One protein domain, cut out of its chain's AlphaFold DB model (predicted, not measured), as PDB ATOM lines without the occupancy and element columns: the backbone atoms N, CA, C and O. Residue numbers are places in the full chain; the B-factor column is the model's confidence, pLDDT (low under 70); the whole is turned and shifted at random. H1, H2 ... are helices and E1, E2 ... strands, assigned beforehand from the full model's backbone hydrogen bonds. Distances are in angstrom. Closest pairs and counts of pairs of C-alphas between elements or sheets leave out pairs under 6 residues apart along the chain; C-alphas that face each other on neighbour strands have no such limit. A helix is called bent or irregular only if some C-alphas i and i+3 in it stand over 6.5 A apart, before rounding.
ATOM      1  N   ILE A 306      46.382  22.049 -25.203       94.94
ATOM      2  CA  ILE A 306      47.797  22.331 -25.437       94.94
ATOM      3  C   ILE A 306      47.983  23.072 -26.755       94.94
ATOM      4  O   ILE A 306      47.337  22.758 -27.752       94.94
ATOM      5  N   ASP A 307      48.884  24.047 -26.756       96.38
ATOM      6  CA  ASP A 307      49.199  24.834 -27.935       96.38
ATOM      7  C   ASP A 307      50.405  24.232 -28.669       96.38
ATOM      8  O   ASP A 307      51.519  24.179 -28.136       96.38
ATOM      9  N   PHE A 308      50.192  23.806 -29.912       97.38
ATOM     10  CA  PHE A 308      51.224  23.277 -30.804       97.38
ATOM     11  C   PHE A 308      51.469  24.218 -31.978       97.38
ATOM     12  O   PHE A 308      50.568  24.937 -32.403       97.38
ATOM     13  N   ARG A 309      52.658  24.146 -32.584       97.62
ATOM     14  CA  ARG A 309      52.854  24.643 -33.949       97.62
ATOM     15  C   ARG A 309      52.395  23.551 -34.913       97.62
ATOM     16  O   ARG A 309      52.907  22.432 -34.852       97.62
ATOM     17  N   CYS A 310      51.415  23.848 -35.760       97.31
ATOM     18  CA  CYS A 310      50.902  22.901 -36.746       97.31
ATOM     19  C   CYS A 310      51.691  23.010 -38.051       97.31
ATOM     20  O   CYS A 310      51.965  24.112 -38.519       97.31
ATOM     21  N   LYS A 311      52.034  21.871 -38.649       96.75
ATOM     22  CA  LYS A 311      52.561  21.788 -40.010       96.75
ATOM     23  C   LYS A 311      51.700  20.829 -40.817       96.75
ATOM     24  O   LYS A 311      51.527  19.679 -40.412       96.75
ATOM     25  N   VAL A 312      51.173  21.285 -41.944       95.81
ATOM     26  CA  VAL A 312      50.304  20.488 -42.811       95.81
ATOM     27  C   VAL A 312      51.058  20.125 -44.078       95.81
ATOM     28  O   VAL A 312      51.405  20.981 -44.883       95.81
ATOM     29  N   GLU A 313      51.285  18.832 -44.282       93.75
ATOM     30  CA  GLU A 313      52.026  18.323 -45.436       93.75
ATOM     31  C   GLU A 313      51.285  17.178 -46.122       93.75
ATOM     32  O   GLU A 313      50.550  16.415 -45.498       93.75
ATOM     33  N   TYR A 314      51.449  17.075 -47.441       91.75
ATOM     34  CA  TYR A 314      50.891  15.980 -48.225       91.75
ATOM     35  C   TYR A 314      51.908  14.841 -48.284       91.75
ATOM     36  O   TYR A 314      53.005  15.023 -48.811       91.75
ATOM     37  N   GLN A 315      51.557  13.676 -47.741       89.56
ATOM     38  CA  GLN A 315      52.439  12.512 -47.701       89.56
ATOM     39  C   GLN A 315      51.967  11.442 -48.693       89.56
ATOM     40  O   GLN A 315      50.791  11.081 -48.747       89.56
ATOM     41  N   ARG A 316      52.920  10.918 -49.471       86.25
ATOM     42  CA  ARG A 316      52.774   9.731 -50.323       86.25
ATOM     43  C   ARG A 316      53.769   8.686 -49.843       86.25
ATOM     44  O   ARG A 316      54.948   8.770 -50.173       86.25
ATOM     45  N   LYS A 317      53.302   7.734 -49.039       81.81
ATOM     46  CA  LYS A 317      54.103   6.586 -48.604       81.81
ATOM     47  C   LYS A 317      53.661   5.340 -49.352       81.81
ATOM     48  O   LYS A 317      52.473   5.135 -49.581       81.81
ATOM     49  N   VAL A 318      54.633   4.523 -49.745       79.62
ATOM     50  CA  VAL A 318      54.377   3.250 -50.424       79.62
ATOM     51  C   VAL A 318      53.590   2.345 -49.471       79.62
ATOM     52  O   VAL A 318      54.058   2.074 -48.371       79.62
ATOM     53  N   GLY A 319      52.393   1.917 -49.879       77.50
ATOM     54  CA  GLY A 319      51.508   1.058 -49.078       77.50
ATOM     55  C   GLY A 319      50.460   1.783 -48.220       77.50
ATOM     56  O   GLY A 319      49.596   1.119 -47.658       77.50
ATOM     57  N   GLU A 320      50.476   3.118 -48.151       79.81
ATOM     58  CA  GLU A 320      49.455   3.921 -47.458       79.81
ATOM     59  C   GLU A 320      48.659   4.772 -48.458       79.81
ATOM     60  O   GLU A 320      49.157   5.143 -49.523       79.81
ATOM     61  N   ILE A 321      47.410   5.110 -48.118       76.62
ATOM     62  CA  ILE A 321      46.589   6.005 -48.943       76.62
ATOM     63  C   ILE A 321      47.200   7.417 -48.883       76.62
ATOM     64  O   ILE A 321      47.307   7.980 -47.791       76.62
ATOM     65  N   PRO A 322      47.581   8.021 -50.027       85.12
ATOM     66  CA  PRO A 322      48.098   9.383 -50.065       85.12
ATOM     67  C   PRO A 322      47.123  10.385 -49.458       85.12
ATOM     68  O   PRO A 322      45.951  10.427 -49.838       85.12
ATOM     69  N   GLY A 323      47.614  11.250 -48.578       88.75
ATOM     70  CA  GLY A 323      46.750  12.173 -47.853       88.75
ATOM     71  C   GLY A 323      47.491  13.341 -47.230       88.75
ATOM     72  O   GLY A 323      48.722  13.383 -47.184       88.75
ATOM     73  N   TYR A 324      46.717  14.313 -46.758       92.25
ATOM     74  CA  TYR A 324      47.248  15.377 -45.920       92.25
ATOM     75  C   TYR A 324      47.434  14.868 -44.494       92.25
ATOM     76  O   TYR A 324      46.588  14.153 -43.964       92.25
ATOM     77  N   VAL A 325      48.539  15.265 -43.872       93.75
ATOM     78  CA  VAL A 325      48.869  14.962 -42.482       93.75
ATOM     79  C   VAL A 325      49.168  16.272 -41.767       93.75
ATOM     80  O   VAL A 325      49.910  17.111 -42.273       93.75
ATOM     81  N   GLY A 326      48.585  16.445 -40.585       95.88
ATOM     82  CA  GLY A 326      48.826  17.588 -39.709       95.88
ATOM     83  C   GLY A 326      49.749  17.176 -38.578       95.88
ATOM     84  O   GLY A 326      49.321  16.511 -37.636       95.88
ATOM     85  N   LEU A 327      51.018  17.540 -38.689       96.88
ATOM     86  CA  LEU A 327      52.043  17.295 -37.685       96.88
ATOM     87  C   LEU A 327      52.017  18.411 -36.632       96.88
ATOM     88  O   LEU A 327      51.915  19.589 -36.972       96.88
ATOM     89  N   LEU A 328      52.108  18.048 -35.355       97.25
ATOM     90  CA  LEU A 328      52.027  18.977 -34.227       97.25
ATOM     91  C   LEU A 328      53.363  19.018 -33.480       97.25
ATOM     92  O   LEU A 328      53.850  17.978 -33.034       97.25
ATOM     93  N   PHE A 329      53.943  20.209 -33.327       97.06
ATOM     94  CA  PHE A 329      55.273  20.412 -32.745       97.06
ATOM     95  C   PHE A 329      55.203  21.217 -31.448       97.06
ATOM     96  O   PHE A 329      54.549  22.263 -31.386       97.06
ATOM     97  N   LEU A 330      55.909  20.737 -30.422       96.44
ATOM     98  CA  LEU A 330      56.207  21.517 -29.222       96.44
ATOM     99  C   LEU A 330      57.395  22.450 -29.464       96.44
ATOM    100  O   LEU A 330      58.274  22.178 -30.281       96.44
ATOM    101  N   GLY A 331      57.444  23.535 -28.697       92.94
ATOM    102  CA  GLY A 331      58.539  24.498 -28.746       92.94
ATOM    103  C   GLY A 331      59.860  23.862 -28.319       92.94
ATOM    104  O   GLY A 331      59.918  23.129 -27.327       92.94
ATOM    105  N   GLY A 332      60.924  24.157 -29.063       90.69
ATOM    106  CA  GLY A 332      62.257  23.592 -28.845       90.69
ATOM    107  C   GLY A 332      62.470  22.196 -29.440       90.69
ATOM    108  O   GLY A 332      63.571  21.673 -29.319       90.69
ATOM    109  N   LEU A 333      61.465  21.598 -30.091       91.62
ATOM    110  CA  LEU A 333      61.617  20.332 -30.815       91.62
ATOM    111  C   LEU A 333      61.517  20.546 -32.324       91.62
ATOM    112  O   LEU A 333      60.681  21.301 -32.812       91.62
ATOM    113  N   THR A 334      62.341  19.813 -33.067       92.00
ATOM    114  CA  THR A 334      62.283  19.724 -34.536       92.00
ATOM    115  C   THR A 334      61.503  18.503 -35.020       92.00
ATOM    116  O   THR A 334      61.241  18.368 -36.213       92.00
ATOM    117  N   VAL A 335      61.109  17.619 -34.098       93.50
ATOM    118  CA  VAL A 335      60.332  16.403 -34.362       93.50
ATOM    119  C   VAL A 335      58.879  16.573 -33.905       93.50
ATOM    120  O   VAL A 335      58.632  17.235 -32.891       93.50
ATOM    121  N   PRO A 336      57.902  15.988 -34.624       94.62
ATOM    122  CA  PRO A 336      56.499  16.107 -34.256       94.62
ATOM    123  C   PRO A 336      56.214  15.344 -32.960       94.62
ATOM    124  O   PRO A 336      56.598  14.188 -32.804       94.62
ATOM    125  N   SER A 337      55.505  15.990 -32.039       95.44
ATOM    126  CA  SER A 337      55.093  15.422 -30.750       95.44
ATOM    127  C   SER A 337      53.729  14.732 -30.819       95.44
ATOM    128  O   SER A 337      53.424  13.883 -29.987       95.44
ATOM    129  N   ALA A 338      52.901  15.092 -31.802       94.81
ATOM    130  CA  ALA A 338      51.593  14.496 -32.048       94.81
ATOM    131  C   ALA A 338      51.181  14.657 -33.524       94.81
ATOM    132  O   ALA A 338      51.858  15.329 -34.309       94.81
ATOM    133  N   LYS A 339      50.060  14.037 -33.906       94.94
ATOM    134  CA  LYS A 339      49.438  14.183 -35.229       94.94
ATOM    135  C   LYS A 339      47.939  14.413 -35.083       94.94
ATOM    136  O   LYS A 339      47.317  13.798 -34.219       94.94
ATOM    137  N   LEU A 340      47.379  15.264 -35.939       95.62
ATOM    138  CA  LEU A 340      45.934  15.452 -36.052       95.62
ATOM    139  C   LEU A 340      45.263  14.181 -36.579       95.62
ATOM    140  O   LEU A 340      45.794  13.515 -37.466       95.62
ATOM    141  N   ALA A 341      44.087  13.874 -36.032       93.19
ATOM    142  CA  ALA A 341      43.328  12.670 -36.362       93.19
ATOM    143  C   ALA A 341      42.836  12.648 -37.818       93.19
ATOM    144  O   ALA A 341      42.914  11.627 -38.496       93.19
ATOM    145  N   HIS A 342      42.339  13.787 -38.302       89.94
ATOM    146  CA  HIS A 342      41.801  13.937 -39.651       89.94
ATOM    147  C   HIS A 342      42.262  15.267 -40.228       89.94
ATOM    148  O   HIS A 342      42.122  16.298 -39.571       89.94
ATOM    149  N   VAL A 343      42.808  15.233 -41.443       92.38
ATOM    150  CA  VAL A 343      43.314  16.420 -42.135       92.38
ATOM    151  C   VAL A 343      42.948  16.338 -43.609       92.38
ATOM    152  O   VAL A 343      43.101  15.306 -44.260       92.38
ATOM    153  N   SER A 344      42.448  17.448 -44.132       91.31
ATOM    154  CA  SER A 344      42.024  17.628 -45.514       91.31
ATOM    155  C   SER A 344      42.812  18.755 -46.184       91.31
ATOM    156  O   SER A 344      43.588  19.474 -45.554       91.31
ATOM    157  N   SER A 345      42.586  18.970 -47.481       89.50
ATOM    158  CA  SER A 345      43.190  20.095 -48.207       89.50
ATOM    159  C   SER A 345      42.794  21.467 -47.648       89.50
ATOM    160  O   SER A 345      43.559  22.419 -47.801       89.50
ATOM    161  N   ARG A 346      41.632  21.573 -46.987       91.00
ATOM    162  CA  ARG A 346      41.142  22.818 -46.370       91.00
ATOM    163  C   ARG A 346      41.974  23.223 -45.155       91.00
ATOM    164  O   ARG A 346      42.116  24.409 -44.885       91.00
ATOM    165  N   ASP A 347      42.584  22.253 -44.483       93.38
ATOM    166  CA  ASP A 347      43.352  22.467 -43.256       93.38
ATOM    167  C   ASP A 347      44.747  23.046 -43.516       93.38
ATOM    168  O   ASP A 347      45.422  23.453 -42.576       93.38
ATOM    169  N   LYS A 348      45.166  23.194 -44.785       93.12
ATOM    170  CA  LYS A 348      46.398  23.918 -45.156       93.12
ATOM    171  C   LYS A 348      46.479  25.319 -44.553       93.12
ATOM    172  O   LYS A 348      47.572  25.817 -44.322       93.12
ATOM    173  N   VAL A 349      45.340  25.950 -44.270       94.19
ATOM    174  CA  VAL A 349      45.287  27.262 -43.607       94.19
ATOM    175  C   VAL A 349      45.860  27.255 -42.186       94.19
ATOM    176  O   VAL A 349      46.067  28.332 -41.629       94.19
ATOM    177  N   LEU A 350      46.065  26.082 -41.581       95.56
ATOM    178  CA  LEU A 350      46.667  25.896 -40.260       95.56
ATOM    179  C   LEU A 350      48.197  25.784 -40.317       95.56
ATOM    180  O   LEU A 350      48.836  25.839 -39.268       95.56
ATOM    181  N   ASP A 351      48.781  25.627 -41.507       96.31
ATOM    182  CA  ASP A 351      50.220  25.431 -41.669       96.31
ATOM    183  C   ASP A 351      51.022  26.611 -41.097       96.31
ATOM    184  O   ASP A 351      50.719  27.780 -41.343       96.31
ATOM    185  N   GLY A 352      52.015  26.297 -40.265       94.56
ATOM    186  CA  GLY A 352      52.856  27.257 -39.551       94.56
ATOM    187  C   GLY A 352      52.189  27.956 -38.359       94.56
ATOM    188  O   GLY A 352      52.885  28.623 -37.592       94.56
ATOM    189  N   LYS A 353      50.874  27.807 -38.159       96.88
ATOM    190  CA  LYS A 353      50.142  28.508 -37.096       96.88
ATOM    191  C   LYS A 353      50.272  27.810 -35.748       96.88
ATOM    192  O   LYS A 353      50.431  26.590 -35.663       96.88
ATOM    193  N   ILE A 354      50.138  28.598 -34.682       97.62
ATOM    194  CA  ILE A 354      49.939  28.069 -33.336       97.62
ATOM    195  C   ILE A 354      48.463  27.702 -33.181       97.62
ATOM    196  O   ILE A 354      47.577  28.530 -33.402       97.62
ATOM    197  N   VAL A 355      48.200  26.446 -32.839       97.12
ATOM    198  CA  VAL A 355      46.857  25.884 -32.690       97.12
ATOM    199  C   VAL A 355      46.688  25.325 -31.289       97.12
ATOM    200  O   VAL A 355      47.552  24.605 -30.794       97.12
ATOM    201  N   GLU A 356      45.568  25.655 -30.657       96.94
ATOM    202  CA  GLU A 356      45.152  25.042 -29.402       96.94
ATOM    203  C   GLU A 356      44.440  23.732 -29.724       96.94
ATOM    204  O   GLU A 356      43.472  23.718 -30.490       96.94
ATOM    205  N   CYS A 357      44.921  22.631 -29.159       95.50
ATOM    206  CA  CYS A 357      44.446  21.287 -29.443       95.50
ATOM    207  C   CYS A 357      43.899  20.593 -28.195       95.50
ATOM    208  O   CYS A 357      44.376  20.802 -27.079       95.50
ATOM    209  N   VAL A 358      42.952  19.686 -28.431       94.56
ATOM    210  CA  VAL A 358      42.433  18.713 -27.462       94.56
ATOM    211  C   VAL A 358      42.594  17.304 -28.030       94.56
ATOM    212  O   VAL A 358      42.552  17.118 -29.250       94.56
ATOM    213  N   CYS A 359      42.772  16.303 -27.169       92.44
ATOM    214  CA  CYS A 359      42.725  14.901 -27.577       92.44
ATOM    215  C   CYS A 359      41.363  14.312 -27.208       92.44
ATOM    216  O   CYS A 359      41.004  14.263 -26.034       92.44
ATOM    217  N   VAL A 360      40.595  13.885 -28.210       89.50
ATOM    218  CA  VAL A 360      39.286  13.259 -27.993       89.50
ATOM    219  C   VAL A 360      39.474  11.741 -27.891       89.50
ATOM    220  O   VAL A 360      40.009  11.151 -28.836       89.50
ATOM    221  N   PRO A 361      39.027  11.086 -26.800       85.44
ATOM    222  CA  PRO A 361      39.128   9.635 -26.654       85.44
ATOM    223  C   PRO A 361      38.542   8.890 -27.860       85.44
ATOM    224  O   PRO A 361      37.449   9.206 -28.322       85.44
ATOM    225  N   GLY A 362      39.292   7.930 -28.402       86.88
ATOM    226  CA  GLY A 362      38.892   7.138 -29.573       86.88
ATOM    227  C   GLY A 362      38.977   7.853 -30.928       86.88
ATOM    228  O   GLY A 362      38.907   7.183 -31.953       86.88
ATOM    229  N   VAL A 363      39.171   9.177 -30.962       91.00
ATOM    230  CA  VAL A 363      39.310   9.943 -32.214       91.00
ATOM    231  C   VAL A 363      40.735  10.463 -32.409       91.00
ATOM    232  O   VAL A 363      41.262  10.389 -33.510       91.00
ATOM    233  N   GLY A 364      41.382  10.962 -31.354       92.62
ATOM    234  CA  GLY A 364      42.720  11.556 -31.407       92.62
ATOM    235  C   GLY A 364      42.706  13.088 -31.364       92.62
ATOM    236  O   GLY A 364      41.731  13.710 -30.933       92.62
ATOM    237  N   TRP A 365      43.814  13.708 -31.777       95.44
ATOM    238  CA  TRP A 365      44.015  15.153 -31.658       95.44
ATOM    239  C   TRP A 365      43.170  15.954 -32.648       95.44
ATOM    240  O   TRP A 365      43.160  15.672 -33.850       95.44
ATOM    241  N   LYS A 366      42.517  17.000 -32.138       95.12
ATOM    242  CA  LYS A 366      41.740  17.975 -32.905       95.12
ATOM    243  C   LYS A 366      42.148  19.393 -32.535       95.12
ATOM    244  O   LYS A 366      42.442  19.673 -31.373       95.12
ATOM    245  N   VAL A 367      42.103  20.284 -33.520       95.94
ATOM    246  CA  VAL A 367      42.257  21.723 -33.301       95.94
ATOM    247  C   VAL A 367      40.955  22.279 -32.734       95.94
ATOM    248  O   VAL A 367      39.892  22.078 -33.317       95.94
ATOM    249  N   LEU A 368      41.047  22.980 -31.607       94.00
ATOM    250  CA  LEU A 368      39.960  23.775 -31.040       94.00
ATOM    251  C   LEU A 368      39.903  25.153 -31.693       94.00
ATOM    252  O   LEU A 368      38.841  25.596 -32.119       94.00
ATOM    253  N   ARG A 369      41.051  25.832 -31.777       95.06
ATOM    254  CA  ARG A 369      41.170  27.155 -32.403       95.06
ATOM    255  C   ARG A 369      42.606  27.480 -32.792       95.06
ATOM    256  O   ARG A 369      43.557  26.863 -32.318       95.06
ATOM    257  N   VAL A 370      42.756  28.509 -33.617       96.25
ATOM    258  CA  VAL A 370      44.044  29.154 -33.894       96.25
ATOM    259  C   VAL A 370      44.334  30.186 -32.801       96.25
ATOM    260  O   VAL A 370      43.463  30.979 -32.449       96.25
ATOM    261  N   ARG A 371      45.561  30.191 -32.275       95.44
ATOM    262  CA  ARG A 371      46.038  31.115 -31.237       95.44
ATOM    263  C   ARG A 371      46.788  32.288 -31.857       95.44
ATOM    264  O   ARG A 371      48.011  32.287 -31.914       95.44
ATOM    265  N   THR A 372      46.054  33.290 -32.337       91.88
ATOM    266  CA  THR A 372      46.649  34.517 -32.903       91.88
ATOM    267  C   THR A 372      47.308  35.404 -31.845       91.88
ATOM    268  O   THR A 372      48.116  36.257 -32.187       91.88
ATOM    269  N   ASP A 373      46.986  35.187 -30.568       83.38
ATOM    270  CA  ASP A 373      47.593  35.840 -29.406       83.38
ATOM    271  C   ASP A 373      48.983  35.284 -29.050       83.38
ATOM    272  O   ASP A 373      49.668  35.837 -28.190       83.38
ATOM    273  N   LYS A 374      49.408  34.184 -29.687       87.25
ATOM    274  CA  LYS A 374      50.666  33.496 -29.383       87.25
ATOM    275  C   LYS A 374      51.601  33.459 -30.578       87.25
ATOM    276  O   LYS A 374      51.219  33.088 -31.682       87.25
ATOM    277  N   THR A 375      52.866  33.755 -30.310       89.31
ATOM    278  CA  THR A 375      53.958  33.623 -31.281       89.31
ATOM    279  C   THR A 375      54.637  32.254 -31.212       89.31
ATOM    280  O   THR A 375      55.116  31.746 -32.224       89.31
ATOM    281  N   GLU A 376      54.622  31.612 -30.040       92.06
ATOM    282  CA  GLU A 376      55.310  30.344 -29.786       92.06
ATOM    283  C   GLU A 376      54.370  29.281 -29.184       92.06
ATOM    284  O   GLU A 376      53.462  29.617 -28.412       92.06
ATOM    285  N   PRO A 377      54.568  27.988 -29.519       94.44
ATOM    286  CA  PRO A 377      53.825  26.881 -28.918       94.44
ATOM    287  C   PRO A 377      54.295  26.603 -27.483       94.44
ATOM    288  O   PRO A 377      55.277  27.169 -26.998       94.44
ATOM    289  N   ASN A 378      53.633  25.675 -26.787       93.75
ATOM    290  CA  ASN A 378      54.119  25.240 -25.483       93.75
ATOM    291  C   ASN A 378      55.513  24.596 -25.596       93.75
ATOM    292  O   ASN A 378      55.740  23.709 -26.418       93.75
ATOM    293  N   TYR A 379      56.443  25.025 -24.737       92.06
ATOM    294  CA  TYR A 379      57.802  24.482 -24.678       92.06
ATOM    295  C   TYR A 379      57.806  23.015 -24.241       92.06
ATOM    296  O   TYR A 379      57.054  22.641 -23.339       92.06
ATOM    297  N   HIS A 380      58.675  22.195 -24.836       90.69
ATOM    298  CA  HIS A 380      58.650  20.739 -24.690       90.69
ATOM    299  C   HIS A 380      58.640  20.237 -23.240       90.69
ATOM    300  O   HIS A 380      57.850  19.349 -22.927       90.69
ATOM    301  N   LYS A 381      59.430  20.837 -22.335       83.62
ATOM    302  CA  LYS A 381      59.484  20.417 -20.919       83.62
ATOM    303  C   LYS A 381      58.110  20.480 -20.245       83.62
ATOM    304  O   LYS A 381      57.720  19.555 -19.543       83.62
ATOM    305  N   SER A 382      57.356  21.554 -20.481       83.00
ATOM    306  CA  SER A 382      55.988  21.689 -19.961       83.00
ATOM    307  C   SER A 382      54.973  20.939 -20.823       83.00
ATOM    308  O   SER A 382      54.030  20.359 -20.295       83.00
ATOM    309  N   GLY A 383      55.168  20.934 -22.143       88.31
ATOM    310  CA  GLY A 383      54.256  20.325 -23.105       88.31
ATOM    311  C   GLY A 383      54.125  18.814 -22.943       88.31
ATOM    312  O   GLY A 383      53.010  18.309 -22.993       88.31
ATOM    313  N   VAL A 384      55.216  18.094 -22.659       88.25
ATOM    314  CA  VAL A 384      55.173  16.640 -22.413       88.25
ATOM    315  C   VAL A 384      54.287  16.302 -21.210       88.25
ATOM    316  O   VAL A 384      53.452  15.407 -21.304       88.25
ATOM    317  N   ALA A 385      54.398  17.057 -20.112       83.50
ATOM    318  CA  ALA A 385      53.553  16.863 -18.932       83.50
ATOM    319  C   ALA A 385      52.073  17.185 -19.211       83.50
ATOM    320  O   ALA A 385      51.181  16.510 -18.700       83.50
ATOM    321  N   ILE A 386      51.799  18.196 -20.045       88.25
ATOM    322  CA  ILE A 386      50.430  18.526 -20.465       88.25
ATOM    323  C   ILE A 386      49.858  17.404 -21.344       88.25
ATOM    324  O   ILE A 386      48.742  16.955 -21.092       88.25
ATOM    325  N   ILE A 387      50.622  16.900 -22.319       90.44
ATOM    326  CA  ILE A 387      50.222  15.758 -23.157       90.44
ATOM    327  C   ILE A 387      49.918  14.542 -22.285       90.44
ATOM    328  O   ILE A 387      48.871  13.926 -22.455       90.44
ATOM    329  N   GLU A 388      50.782  14.222 -21.321       88.50
ATOM    330  CA  GLU A 388      50.545  13.123 -20.385       88.50
ATOM    331  C   GLU A 388      49.235  13.312 -19.603       88.50
ATOM    332  O   GLU A 388      48.447  12.375 -19.516       88.50
ATOM    333  N   SER A 389      48.951  14.526 -19.114       88.06
ATOM    334  CA  SER A 389      47.695  14.836 -18.413       88.06
ATOM    335  C   SER A 389      46.444  14.775 -19.299       88.06
ATOM    336  O   SER A 389      45.343  14.575 -18.791       88.06
ATOM    337  N   ILE A 390      46.599  14.942 -20.616       90.00
ATOM    338  CA  ILE A 390      45.512  14.816 -21.593       90.00
ATOM    339  C   ILE A 390      45.278  13.343 -21.947       90.00
ATOM    340  O   ILE A 390      44.136  12.906 -22.046       90.00
ATOM    341  N   MET A 391      46.353  12.579 -22.145       88.81
ATOM    342  CA  MET A 391      46.290  11.174 -22.563       88.81
ATOM    343  C   MET A 391      45.913  10.237 -21.411       88.81
ATOM    344  O   MET A 391      45.182   9.272 -21.617       88.81
ATOM    345  N   TYR A 392      46.396  10.534 -20.203       91.50
ATOM    346  CA  TYR A 392      46.174   9.751 -18.988       91.50
ATOM    347  C   TYR A 392      45.644  10.656 -17.867       91.50
ATOM    348  O   TYR A 392      46.319  10.856 -16.849       91.50
TER     349      TYR A 392
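This is residues 306 to 392 of the 428 residues of the protein "GTP--RNA guanylyltransferase" of Schistosoma rodhaini (UniProt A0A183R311). Two antiparallel hairpins, E1-E2 and E3-E4, join through E1 and E3 into one strongly twisted sheet, curled like part of a barrel, with H2 crossing one face and the short H1 on the opposite face. E1 bends at residue 309; its residues 306 to 309 pair with E3 and its residues 309 to 315 with E2. The printed part has 87 residues, two named helices and four named strands, along the chain E1, E2, H1, E3, E4, H2; the sheet's order is E2-E1-E3-E4, and the class is mixed, helices and strands. It is compact, radius of gyration of the C-alphas 12.7 A, spanning 36 by 28 by 23 A.

Find C-alpha 306 at (47.797, 22.331, -25.437); from there E1 runs 24.8 A to residue 315, bending by 56 degrees at 309. E2 is residues 323 to 329, 19.2 A; H1 is 345 to 350, 10.4 A, and only just irregular, with C-alphas 346 and 349 6.7 A apart. E3, 354 to 360, covers 19.0 A, E4, 364 to 370, 17.8 A, and H2, 380 to 391, 15.8 A, ending at C-alpha 391 (46.290, 11.174, -22.563).

Look at N 311 and O 327, 2.8 A, between E1 and E2; N 308 and O 355, 2.9 A, between E1 and E3; and N 358 and O 366, 3.0 A, between E3 and E4. H1 is on the sheet at a height of 6.2 A, only just over none of its strands, with 2 C-alphas falling on E2; its closest C-alphas to E1 are Lys 348 and Val 312, 5.7 A. H2, on the opposite face at a height of 9.2 A, lies over E1 and E3, across the strands at 89 degrees to E1 on the local plane; Ile 390 and Cys 359 are its closest C-alphas to E3, 6.6 A. H1 and H2 are apart. In H2 7 of 8 O i to N i+4 pairs are within hydrogen-bond range; in H1 0 of 2, with 1 of 3 O i to N i+3 pairs.

The farthest C-alphas, Gly 319 and Asp 373, are 40.2 A apart. The printed part has no cut. The link from E2 to H1, residues 330 to 344, is long; in it residues 338 to 339 pair antiparallel with 327 to 328 of E2. Mean pLDDT of the printed part is 91.7, and no printed residue is under 70.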